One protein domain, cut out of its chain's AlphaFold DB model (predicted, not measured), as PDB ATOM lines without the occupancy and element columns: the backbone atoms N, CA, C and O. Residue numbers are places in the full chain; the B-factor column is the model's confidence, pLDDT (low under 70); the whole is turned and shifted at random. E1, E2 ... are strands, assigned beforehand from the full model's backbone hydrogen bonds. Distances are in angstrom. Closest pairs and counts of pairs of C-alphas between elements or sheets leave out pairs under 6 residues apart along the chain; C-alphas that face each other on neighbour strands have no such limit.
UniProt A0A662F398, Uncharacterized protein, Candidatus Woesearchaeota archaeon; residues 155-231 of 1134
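Overview. This is residues 155 to 231 of the 1134 residues of an uncharacterized protein of Candidatus Woesearchaeota archaeon (UniProt A0A662F398). There is little regular structure: a hairpin, E1 and E2, sits beside a small antiparallel sheet E3-E4-E5, a meander in which each strand is the antiparallel neighbour of the one before. Residues 155 to 176 form a long loop, with 159 to 160 paired to E2. The 77 printed residues include no named helix; E1 to E5 hold just 18, all strand. The whole is compact, radius of gyration of the C-alphas 12.7 A, spanning 38 by 33 by 17 A.

Arrangement. Look first at the hairpin E1, residues 177 to 179, and E2, residues 189 to 192: N 177 and O 192 are 2.8 A apart. In the hairpin E3, residues 199 to 202, and E4, residues 210 to 213, find N 200 and O 212 at 2.8 A. E5, residues 219 to 221, forms a hairpin with E4; N 211 and O 221 are 2.9 A apart. The closest C-alphas of E2 and E3, Tyr 192 and Pro 199, are 7.1 A apart.

Along the chain. Find C-alpha 177 at (252.416, 285.400, 193.074), where E1 begins; E4 runs 10.2 A; E5 ends at C-alpha 221, (244.710, 286.289, 180.364).

Size, cuts and confidence. The printed part has no cut. Confidence is under 70 at residues 162 to 169, 182 to 187, 205 and 226 to 231.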
ATOM      1  N   LYS A 155     253.041 279.240 185.186       90.00
ATOM      2  CA  LYS A 155     253.621 280.441 184.565       90.00
ATOM      3  C   LYS A 155     252.711 281.663 184.711       90.00
ATOM      4  O   LYS A 155     251.587 281.584 185.197       90.00
ATOM      5  N   GLU A 156     253.208 282.824 184.289       91.69
ATOM      6  CA  GLU A 156     252.433 284.068 184.267       91.69
ATOM      7  C   GLU A 156     251.199 283.900 183.354       91.69
ATOM      8  O   GLU A 156     251.345 283.602 182.172       91.69
ATOM      9  N   GLY A 157     249.993 284.048 183.913       89.00
ATOM     10  CA  GLY A 157     248.714 283.816 183.225       89.00
ATOM     11  C   GLY A 157     248.127 282.402 183.378       89.00
ATOM     12  O   GLY A 157     247.003 282.163 182.935       89.00
ATOM     13  N   GLU A 158     248.830 281.465 184.021       91.56
ATOM     14  CA  GLU A 158     248.335 280.107 184.303       91.56
ATOM     15  C   GLU A 158     247.704 280.002 185.706       91.56
ATOM     16  O   GLU A 158     247.957 280.831 186.583       91.56
ATOM     17  N   TYR A 159     246.874 278.976 185.933       88.06
ATOM     18  CA  TYR A 159     246.265 278.702 187.241       88.06
ATOM     19  C   TYR A 159     247.014 277.613 188.020       88.06
ATOM     20  O   TYR A 159     247.533 276.662 187.437       88.06
ATOM     21  N   THR A 160     246.973 277.695 189.351       87.19
ATOM     22  CA  THR A 160     247.436 276.646 190.271       87.19
ATOM     23  C   THR A 160     246.409 276.341 191.358       87.19
ATOM     24  O   THR A 160     245.917 277.252 192.005       87.19
ATOM     25  N   SER A 161     246.107 275.068 191.616       74.56
ATOM     26  CA  SER A 161     245.049 274.586 192.531       74.56
ATOM     27  C   SER A 161     245.316 274.787 194.041       74.56
ATOM     28  O   SER A 161     244.910 273.970 194.868       74.56
ATOM     29  N   LYS A 162     246.073 275.817 194.427       61.88
ATOM     30  CA  LYS A 162     246.781 275.866 195.713       61.88
ATOM     31  C   LYS A 162     246.091 276.696 196.805       61.88
ATOM     32  O   LYS A 162     246.696 277.632 197.321       61.88
ATOM     33  N   GLU A 163     244.904 276.275 197.241       50.28
ATOM     34  CA  GLU A 163     244.368 276.678 198.560       50.28
ATOM     35  C   GLU A 163     244.275 275.543 199.593       50.28
ATOM     36  O   GLU A 163     244.263 275.829 200.787       50.28
ATOM     37  N   VAL A 164     244.352 274.261 199.201       42.66
ATOM     38  CA  VAL A 164     244.431 273.140 200.163       42.66
ATOM     39  C   VAL A 164     245.519 272.137 199.758       42.66
ATOM     40  O   VAL A 164     245.581 271.691 198.618       42.66
ATOM     41  N   SER A 165     246.368 271.753 200.721       38.50
ATOM     42  CA  SER A 165     247.540 270.861 200.590       38.50
ATOM     43  C   SER A 165     248.741 271.403 199.793       38.50
ATOM     44  O   SER A 165     248.755 271.503 198.567       38.50
ATOM     45  N   GLN A 166     249.854 271.626 200.502       42.03
ATOM     46  CA  GLN A 166     251.142 272.015 199.911       42.03
ATOM     47  C   GLN A 166     251.791 270.929 199.024       42.03
ATOM     48  O   GLN A 166     252.791 271.227 198.373       42.03
ATOM     49  N   LYS A 167     251.280 269.686 199.006       50.81
ATOM     50  CA  LYS A 167     252.029 268.515 198.505       50.81
ATOM     51  C   LYS A 167     251.791 268.150 197.030       50.81
ATOM     52  O   LYS A 167     252.618 267.434 196.475       50.81
ATOM     53  N   TYR A 168     250.725 268.649 196.389       48.62
ATOM     54  CA  TYR A 168     250.409 268.320 194.980       48.62
ATOM     55  C   TYR A 168     249.941 269.496 194.096       48.62
ATOM     56  O   TYR A 168     249.846 269.328 192.883       48.62
ATOM     57  N   GLY A 169     249.697 270.692 194.648       55.47
ATOM     58  CA  GLY A 169     249.405 271.896 193.853       55.47
ATOM     59  C   GLY A 169     250.679 272.565 193.316       55.47
ATOM     60  O   GLY A 169     251.503 273.040 194.104       55.47
ATOM     61  N   TYR A 170     250.834 272.630 191.988       71.19
ATOM     62  CA  TYR A 170     251.974 273.254 191.293       71.19
ATOM     63  C   TYR A 170     252.050 274.761 191.559       71.19
ATOM     64  O   TYR A 170     251.427 275.535 190.840       71.19
ATOM     65  N   GLY A 171     252.767 275.210 192.592       83.31
ATOM     66  CA  GLY A 171     252.858 276.642 192.913       83.31
ATOM     67  C   GLY A 171     253.301 277.503 191.721       83.31
ATOM     68  O   GLY A 171     253.942 277.011 190.793       83.31
ATOM     69  N   CYS A 172     252.970 278.796 191.746       87.19
ATOM     70  CA  CYS A 172     253.455 279.732 190.730       87.19
ATOM     71  C   CYS A 172     254.990 279.717 190.652       87.19
ATOM     72  O   CYS A 172     255.657 279.587 191.683       87.19
ATOM     73  N   CYS A 173     255.545 279.869 189.447       85.50
ATOM     74  CA  CYS A 173     256.993 279.872 189.240       85.50
ATOM     75  C   CYS A 173     257.697 280.953 190.071       85.50
ATOM     76  O   CYS A 173     257.120 281.993 190.403       85.50
ATOM     77  N   ARG A 174     258.962 280.700 190.427       84.25
ATOM     78  CA  ARG A 174     259.746 281.563 191.320       84.25
ATOM     79  C   ARG A 174     259.762 283.009 190.804       84.25
ATOM     80  O   ARG A 174     260.274 283.286 189.728       84.25
ATOM     81  N   GLY A 175     259.212 283.933 191.595       84.12
ATOM     82  CA  GLY A 175     259.069 285.353 191.236       84.12
ATOM     83  C   GLY A 175     257.636 285.789 190.900       84.12
ATOM     84  O   GLY A 175     257.358 286.989 190.910       84.12
ATOM     85  N   LEU A 176     256.719 284.845 190.684       90.19
ATOM     86  CA  LEU A 176     255.286 285.089 190.516       90.19
ATOM     87  C   LEU A 176     254.536 284.934 191.853       90.19
ATOM     88  O   LEU A 176     254.981 284.231 192.762       90.19
ATOM     89  N   LYS A 177     253.374 285.581 191.971       92.75
ATOM     90  CA  LYS A 177     252.416 285.400 193.074       92.75
ATOM     91  C   LYS A 177     251.132 284.765 192.554       92.75
ATOM     92  O   LYS A 177     250.754 285.003 191.415       92.75
ATOM     93  N   GLY A 178     250.451 283.999 193.402       93.12
ATOM     94  CA  GLY A 178     249.079 283.563 193.144       93.12
ATOM     95  C   GLY A 178     248.075 284.645 193.547       93.12
ATOM     96  O   GLY A 178     248.248 285.290 194.583       93.12
ATOM     97  N   PHE A 179     247.044 284.848 192.735       92.38
ATOM     98  CA  PHE A 179     245.868 285.663 193.039       92.38
ATOM     99  C   PHE A 179     244.661 284.740 193.206       92.38
ATOM    100  O   PHE A 179     244.286 284.061 192.251       92.38
ATOM    101  N   SER A 180     244.079 284.693 194.405       86.94
ATOM    102  CA  SER A 180     242.842 283.944 194.641       86.94
ATOM    103  C   SER A 180     241.661 284.707 194.048       86.94
ATOM    104  O   SER A 180     241.544 285.917 194.245       86.94
ATOM    105  N   MET A 181     240.821 284.017 193.277       78.56
ATOM    106  CA  MET A 181     239.649 284.609 192.632       78.56
ATOM    107  C   MET A 181     238.441 284.517 193.576       78.56
ATOM    108  O   MET A 181     238.020 283.401 193.893       78.56
ATOM    109  N   PRO A 182     237.846 285.647 194.003       64.56
ATOM    110  CA  PRO A 182     236.655 285.619 194.846       64.56
ATOM    111  C   PRO A 182     235.514 284.829 194.185       64.56
ATOM    112  O   PRO A 182     235.186 285.070 193.025       64.56
ATOM    113  N   GLY A 183     234.907 283.893 194.920       62.97
ATOM    114  CA  GLY A 183     233.737 283.129 194.462       62.97
ATOM    115  C   GLY A 183     234.012 281.799 193.740       62.97
ATOM    116  O   GLY A 183     233.057 281.141 193.333       62.97
ATOM    117  N   MET A 184     235.267 281.347 193.596       57.94
ATOM    118  CA  MET A 184     235.560 279.969 193.160       57.94
ATOM    119  C   MET A 184     235.808 279.030 194.348       57.94
ATOM    120  O   MET A 184     236.925 278.927 194.853       57.94
ATOM    121  N   ILE A 185     234.778 278.281 194.749       44.81
ATOM    122  CA  ILE A 185     234.921 277.161 195.693       44.81
ATOM    123  C   ILE A 185     235.757 276.062 195.009       44.81
ATOM    124  O   ILE A 185     235.362 275.538 193.968       44.81
ATOM    125  N   GLY A 186     236.936 275.754 195.564       62.41
ATOM    126  CA  GLY A 186     237.971 274.924 194.916       62.41
ATOM    127  C   GLY A 186     239.056 275.719 194.164       62.41
ATOM    128  O   GLY A 186     239.675 275.191 193.241       62.41
ATOM    129  N   GLY A 187     239.254 276.990 194.532       57.03
ATOM    130  CA  GLY A 187     239.999 278.010 193.792       57.03
ATOM    131  C   GLY A 187     241.388 277.632 193.262       57.03
ATOM    132  O   GLY A 187     242.324 277.323 194.003       57.03
ATOM    133  N   GLY A 188     241.548 277.777 191.945       76.44
ATOM    134  CA  GLY A 188     242.857 277.940 191.324       76.44
ATOM    135  C   GLY A 188     243.348 279.383 191.471       76.44
ATOM    136  O   GLY A 188     242.676 280.308 191.024       76.44
ATOM    137  N   LEU A 189     244.531 279.594 192.047       89.62
ATOM    138  CA  LEU A 189     245.198 280.895 192.066       89.62
ATOM    139  C   LEU A 189     245.705 281.237 190.659       89.62
ATOM    140  O   LEU A 189     246.419 280.434 190.058       89.62
ATOM    141  N   LEU A 190     245.415 282.437 190.157       93.44
ATOM    142  CA  LEU A 190     246.012 282.955 188.921       93.44
ATOM    143  C   LEU A 190     247.439 283.439 189.198       93.44
ATOM    144  O   LEU A 190     247.647 284.308 190.045       93.44
ATOM    145  N   CYS A 191     248.427 282.898 188.492       94.44
ATOM    146  CA  CYS A 191     249.824 283.266 188.676       94.44
ATOM    147  C   CYS A 191     250.169 284.551 187.910       94.44
ATOM    148  O   CYS A 191     250.002 284.634 186.695       94.44
ATOM    149  N   TYR A 192     250.666 285.563 188.620       95.25
ATOM    150  CA  TYR A 192     250.947 286.894 188.079       95.25
ATOM    151  C   TYR A 192     252.289 287.447 188.568       95.25
ATOM    152  O   TYR A 192     252.797 287.080 189.630       95.25
ATOM    153  N   ASN A 193     252.862 288.370 187.802       94.69
ATOM    154  CA  ASN A 193     254.094 289.062 188.144       94.69
ATOM    155  C   ASN A 193     253.782 290.298 189.013       94.69
ATOM    156  O   ASN A 193     253.260 291.290 188.498       94.69
ATOM    157  N   PRO A 194     254.137 290.309 190.312       91.94
ATOM    158  CA  PRO A 194     253.777 291.401 191.217       91.94
ATOM    159  C   PRO A 194     254.439 292.744 190.870       91.94
ATOM    160  O   PRO A 194     254.017 293.778 191.391       91.94
ATOM    161  N   ARG A 195     255.455 292.764 189.991       92.81
ATOM    162  CA  ARG A 195     256.063 294.010 189.496       92.81
ATOM    163  C   ARG A 195     255.157 294.738 188.493       92.81
ATOM    164  O   ARG A 195     255.171 295.964 188.478       92.81
ATOM    165  N   LYS A 196     254.338 294.010 187.722       95.50
ATOM    166  CA  LYS A 196     253.387 294.572 186.740       95.50
ATOM    167  C   LYS A 196     252.068 295.054 187.363       95.50
ATOM    168  O   LYS A 196     251.334 295.807 186.735       95.50
ATOM    169  N   GLY A 197     251.771 294.665 188.603       93.50
ATOM    170  CA  GLY A 197     250.538 295.013 189.319       93.50
ATOM    171  C   GLY A 197     249.817 293.778 189.853       93.50
ATOM    172  O   GLY A 197     250.338 292.670 189.760       93.50
ATOM    173  N   THR A 198     248.625 293.962 190.414       94.56
ATOM    174  CA  THR A 198     247.711 292.859 190.754       94.56
ATOM    175  C   THR A 198     246.718 292.630 189.610       94.56
ATOM    176  O   THR A 198     246.355 293.603 188.936       94.56
ATOM    177  N   PRO A 199     246.253 291.388 189.383       94.81
ATOM    178  CA  PRO A 199     245.199 291.115 188.415       94.81
ATOM    179  C   PRO A 199     243.904 291.829 188.805       94.81
ATOM    180  O   PRO A 199     243.511 291.838 189.970       94.81
ATOM    181  N   VAL A 200     243.235 292.408 187.816       93.81
ATOM    182  CA  VAL A 200     241.861 292.907 187.894       93.81
ATOM    183  C   VAL A 200     241.106 292.403 186.675       93.81
ATOM    184  O   VAL A 200     241.659 292.376 185.574       93.81
ATOM    185  N   CYS A 201     239.848 292.014 186.849       89.56
ATOM    186  CA  CYS A 201     238.999 291.793 185.691       89.56
ATOM    187  C   CYS A 201     238.608 293.141 185.071       89.56
ATOM    188  O   CYS A 201     238.301 294.091 185.797       89.56
ATOM    189  N   LYS A 202     238.594 293.229 183.738       87.25
ATOM    190  CA  LYS A 202     237.975 294.345 183.012       87.25
ATOM    191  C   LYS A 202     237.033 293.825 181.933       87.25
ATOM    192  O   LYS A 202     237.244 292.752 181.373       87.25
ATOM    193  N   TYR A 203     236.034 294.650 181.617       83.25
ATOM    194  CA  TYR A 203     235.085 294.436 180.521       83.25
ATOM    195  C   TYR A 203     234.265 293.134 180.639       83.25
ATOM    196  O   TYR A 203     234.043 292.450 179.638       83.25
ATOM    197  N   VAL A 204     233.815 292.812 181.862       76.19
ATOM    198  CA  VAL A 204     232.897 291.694 182.166       76.19
ATOM    199  C   VAL A 204     231.695 291.732 181.219       76.19
ATOM    200  O   VAL A 204     231.087 292.787 181.046       76.19
ATOM    201  N   GLY A 205     231.370 290.606 180.578       69.94
ATOM    202  CA  GLY A 205     230.250 290.506 179.635       69.94
ATOM    203  C   GLY A 205     230.532 290.999 178.207       69.94
ATOM    204  O   GLY A 205     229.655 290.899 177.352       69.94
ATOM    205  N   THR A 206     231.739 291.488 177.897       76.88
ATOM    206  CA  THR A 206     232.105 291.933 176.537       76.88
ATOM    207  C   THR A 206     232.922 290.887 175.764       76.88
ATOM    208  O   THR A 206     233.508 289.969 176.330       76.88
ATOM    209  N   LYS A 207     233.078 291.070 174.443       72.81
ATOM    210  CA  LYS A 207     234.008 290.259 173.623       72.81
ATOM    211  C   LYS A 207     235.499 290.471 173.963       72.81
ATOM    212  O   LYS A 207     236.341 289.744 173.440       72.81
ATOM    213  N   ALA A 208     235.830 291.460 174.798       76.12
ATOM    214  CA  ALA A 208     237.189 291.791 175.234       76.12
ATOM    215  C   ALA A 208     237.457 291.412 176.705       76.12
ATOM    216  O   ALA A 208     238.451 291.847 177.278       76.12
ATOM    217  N   GLU A 209     236.578 290.618 177.316       88.25
ATOM    218  CA  GLU A 209     236.672 290.210 178.715       88.25
ATOM    219  C   GLU A 209     237.967 289.441 179.042       88.25
ATOM    220  O   GLU A 209     238.420 288.568 178.288       88.25
ATOM    221  N   GLY A 210     238.569 289.765 180.189       90.62
ATOM    222  CA  GLY A 210     239.781 289.106 180.658       90.62
ATOM    223  C   GLY A 210     240.371 289.695 181.936       90.62
ATOM    224  O   GLY A 210     239.905 290.700 182.481       90.62
ATOM    225  N   TRP A 211     241.454 289.064 182.379       92.38
ATOM    226  CA  TRP A 211     242.296 289.519 183.477       92.38
ATOM    227  C   TRP A 211     243.390 290.443 182.948       92.38
ATOM    228  O   TRP A 211     244.124 290.085 182.025       92.38
ATOM    229  N   TYR A 212     243.531 291.610 183.566       94.44
ATOM    230  CA  TYR A 212     244.500 292.646 183.214       94.44
ATOM    231  C   TYR A 212     245.318 293.055 184.438       94.44
ATOM    232  O   TYR A 212     244.845 292.983 185.572       94.44
ATOM    233  N   TYR A 213     246.534 293.544 184.227       95.81
ATOM    234  CA  TYR A 213     247.321 294.167 185.287       95.81
ATOM    235  C   TYR A 213     246.785 295.555 185.635       95.81
ATOM    236  O   TYR A 213     246.657 296.415 184.764       95.81
ATOM    237  N   ASN A 214     246.527 295.819 186.919       94.19
ATOM    238  CA  ASN A 214     245.971 297.111 187.336       94.19
ATOM    239  C   ASN A 214     246.914 298.311 187.134       94.19
ATOM    240  O   ASN A 214     246.414 299.416 186.950       94.19
ATOM    241  N   LYS A 215     248.243 298.118 187.150       93.75
ATOM    242  CA  LYS A 215     249.214 299.213 186.952       93.75
ATOM    243  C   LYS A 215     249.565 299.457 185.486       93.75
ATOM    244  O   LYS A 215     249.649 300.611 185.088       93.75
ATOM    245  N   THR A 216     249.805 298.403 184.700       94.50
ATOM    246  CA  THR A 216     250.232 298.543 183.293       94.50
ATOM    247  C   THR A 216     249.073 298.527 182.298       94.50
ATOM    248  O   THR A 216     249.240 298.971 181.169       94.50
ATOM    249  N   GLY A 217     247.903 298.004 182.681       92.81
ATOM    250  CA  GLY A 217     246.794 297.764 181.755       92.81
ATOM    251  C   GLY A 217     247.037 296.612 180.771       92.81
ATOM    252  O   GLY A 217     246.172 296.346 179.942       92.81
ATOM    253  N   GLU A 218     248.174 295.915 180.863       94.38
ATOM    254  CA  GLU A 218     248.492 294.761 180.020       94.38
ATOM    255  C   GLU A 218     247.534 293.596 180.299       94.38
ATOM    256  O   GLU A 218     247.203 293.296 181.448       94.38
ATOM    257  N   LEU A 219     247.115 292.915 179.232       92.31
ATOM    258  CA  LEU A 219     246.306 291.702 179.292       92.31
ATOM    259  C   LEU A 219     247.142 290.542 179.856       92.31
ATOM    260  O   LEU A 219     248.117 290.124 179.238       92.31
ATOM    261  N   LEU A 220     246.726 290.007 181.003       91.75
ATOM    262  CA  LEU A 220     247.323 288.832 181.640       91.75
ATOM    263  C   LEU A 220     246.728 287.531 181.081       91.75
ATOM    264  O   LEU A 220     247.464 286.585 180.816       91.75
ATOM    265  N   LYS A 221     245.400 287.476 180.894       91.31
ATOM    266  CA  LYS A 221     244.710 286.289 180.364       91.31
ATOM    267  C   LYS A 221     243.348 286.641 179.760       91.31
ATOM    268  O   LYS A 221     242.584 287.372 180.382       91.31
ATOM    269  N   ARG A 222     243.006 286.082 178.590       86.31
ATOM    270  CA  ARG A 222     241.628 286.120 178.059       86.31
ATOM    271  C   ARG A 222     240.834 284.968 178.655       86.31
ATOM    272  O   ARG A 222     241.062 283.819 178.293       86.31
ATOM    273  N   GLU A 223     239.921 285.281 179.557       82.56
ATOM    274  CA  GLU A 223     238.993 284.322 180.149       82.56
ATOM    275  C   GLU A 223     237.786 285.092 180.678       82.56
ATOM    276  O   GLU A 223     237.959 286.195 181.195       82.56
ATOM    277  N   LYS A 224     236.578 284.530 180.549       75.94
ATOM    278  CA  LYS A 224     235.392 285.159 181.134       75.94
ATOM    279  C   LYS A 224     235.526 285.166 182.650       75.94
ATOM    280  O   LYS A 224     235.687 284.110 183.263       75.94
ATOM    281  N   CYS A 225     235.437 286.339 183.251       74.31
ATOM    282  CA  CYS A 225     235.386 286.471 184.689       74.31
ATOM    283  C   CYS A 225     233.975 286.081 185.124       74.31
ATOM    284  O   CYS A 225     232.996 286.669 184.664       74.31
ATOM    285  N   LYS A 226     233.834 285.112 186.033       63.44
ATOM    286  CA  LYS A 226     232.536 284.964 186.697       63.44
ATOM    287  C   LYS A 226     232.247 286.266 187.459       63.44
ATOM    288  O   LYS A 226     233.126 286.700 188.211       63.44
ATOM    289  N   PRO A 227     231.072 286.898 187.283       54.94
ATOM    290  CA  PRO A 227     230.656 287.956 188.190       54.94
ATOM    291  C   PRO A 227     230.599 287.391 189.614       54.94
ATOM    292  O   PRO A 227     230.334 286.200 189.808       54.94
ATOM    293  N   LEU A 228     230.870 288.246 190.602       49.47
ATOM    294  CA  LEU A 228     230.665 287.912 192.011       49.47
ATOM    295  C   LEU A 228     229.221 287.412 192.192       49.47
ATOM    296  O   LEU A 228     228.315 288.051 191.649       49.47
ATOM    297  N   PRO A 229     228.987 286.297 192.907       47.69
ATOM    298  CA  PRO A 229     227.630 285.833 193.142       47.69
ATOM    299  C   PRO A 229     226.859 286.899 193.925       47.69
ATOM    300  O   PRO A 229     227.321 287.389 194.957       47.69
ATOM    301  N   LEU A 230     225.687 287.250 193.400       52.62
ATOM    302  CA  LEU A 230     224.651 287.982 194.125       52.62
ATOM    303  C   LEU A 230     224.186 287.149 195.343       52.62
ATOM    304  O   LEU A 230     224.491 285.952 195.390       52.62
ATOM    305  N   PRO A 231     223.526 287.761 196.352       56.25
ATOM    306  CA  PRO A 231     223.105 287.072 197.575       56.25
ATOM    307  C   PRO A 231     222.454 285.716 197.292       56.25
ATOM    308  O   PRO A 231     221.630 285.588 196.390       56.25
TER     309      PRO A 231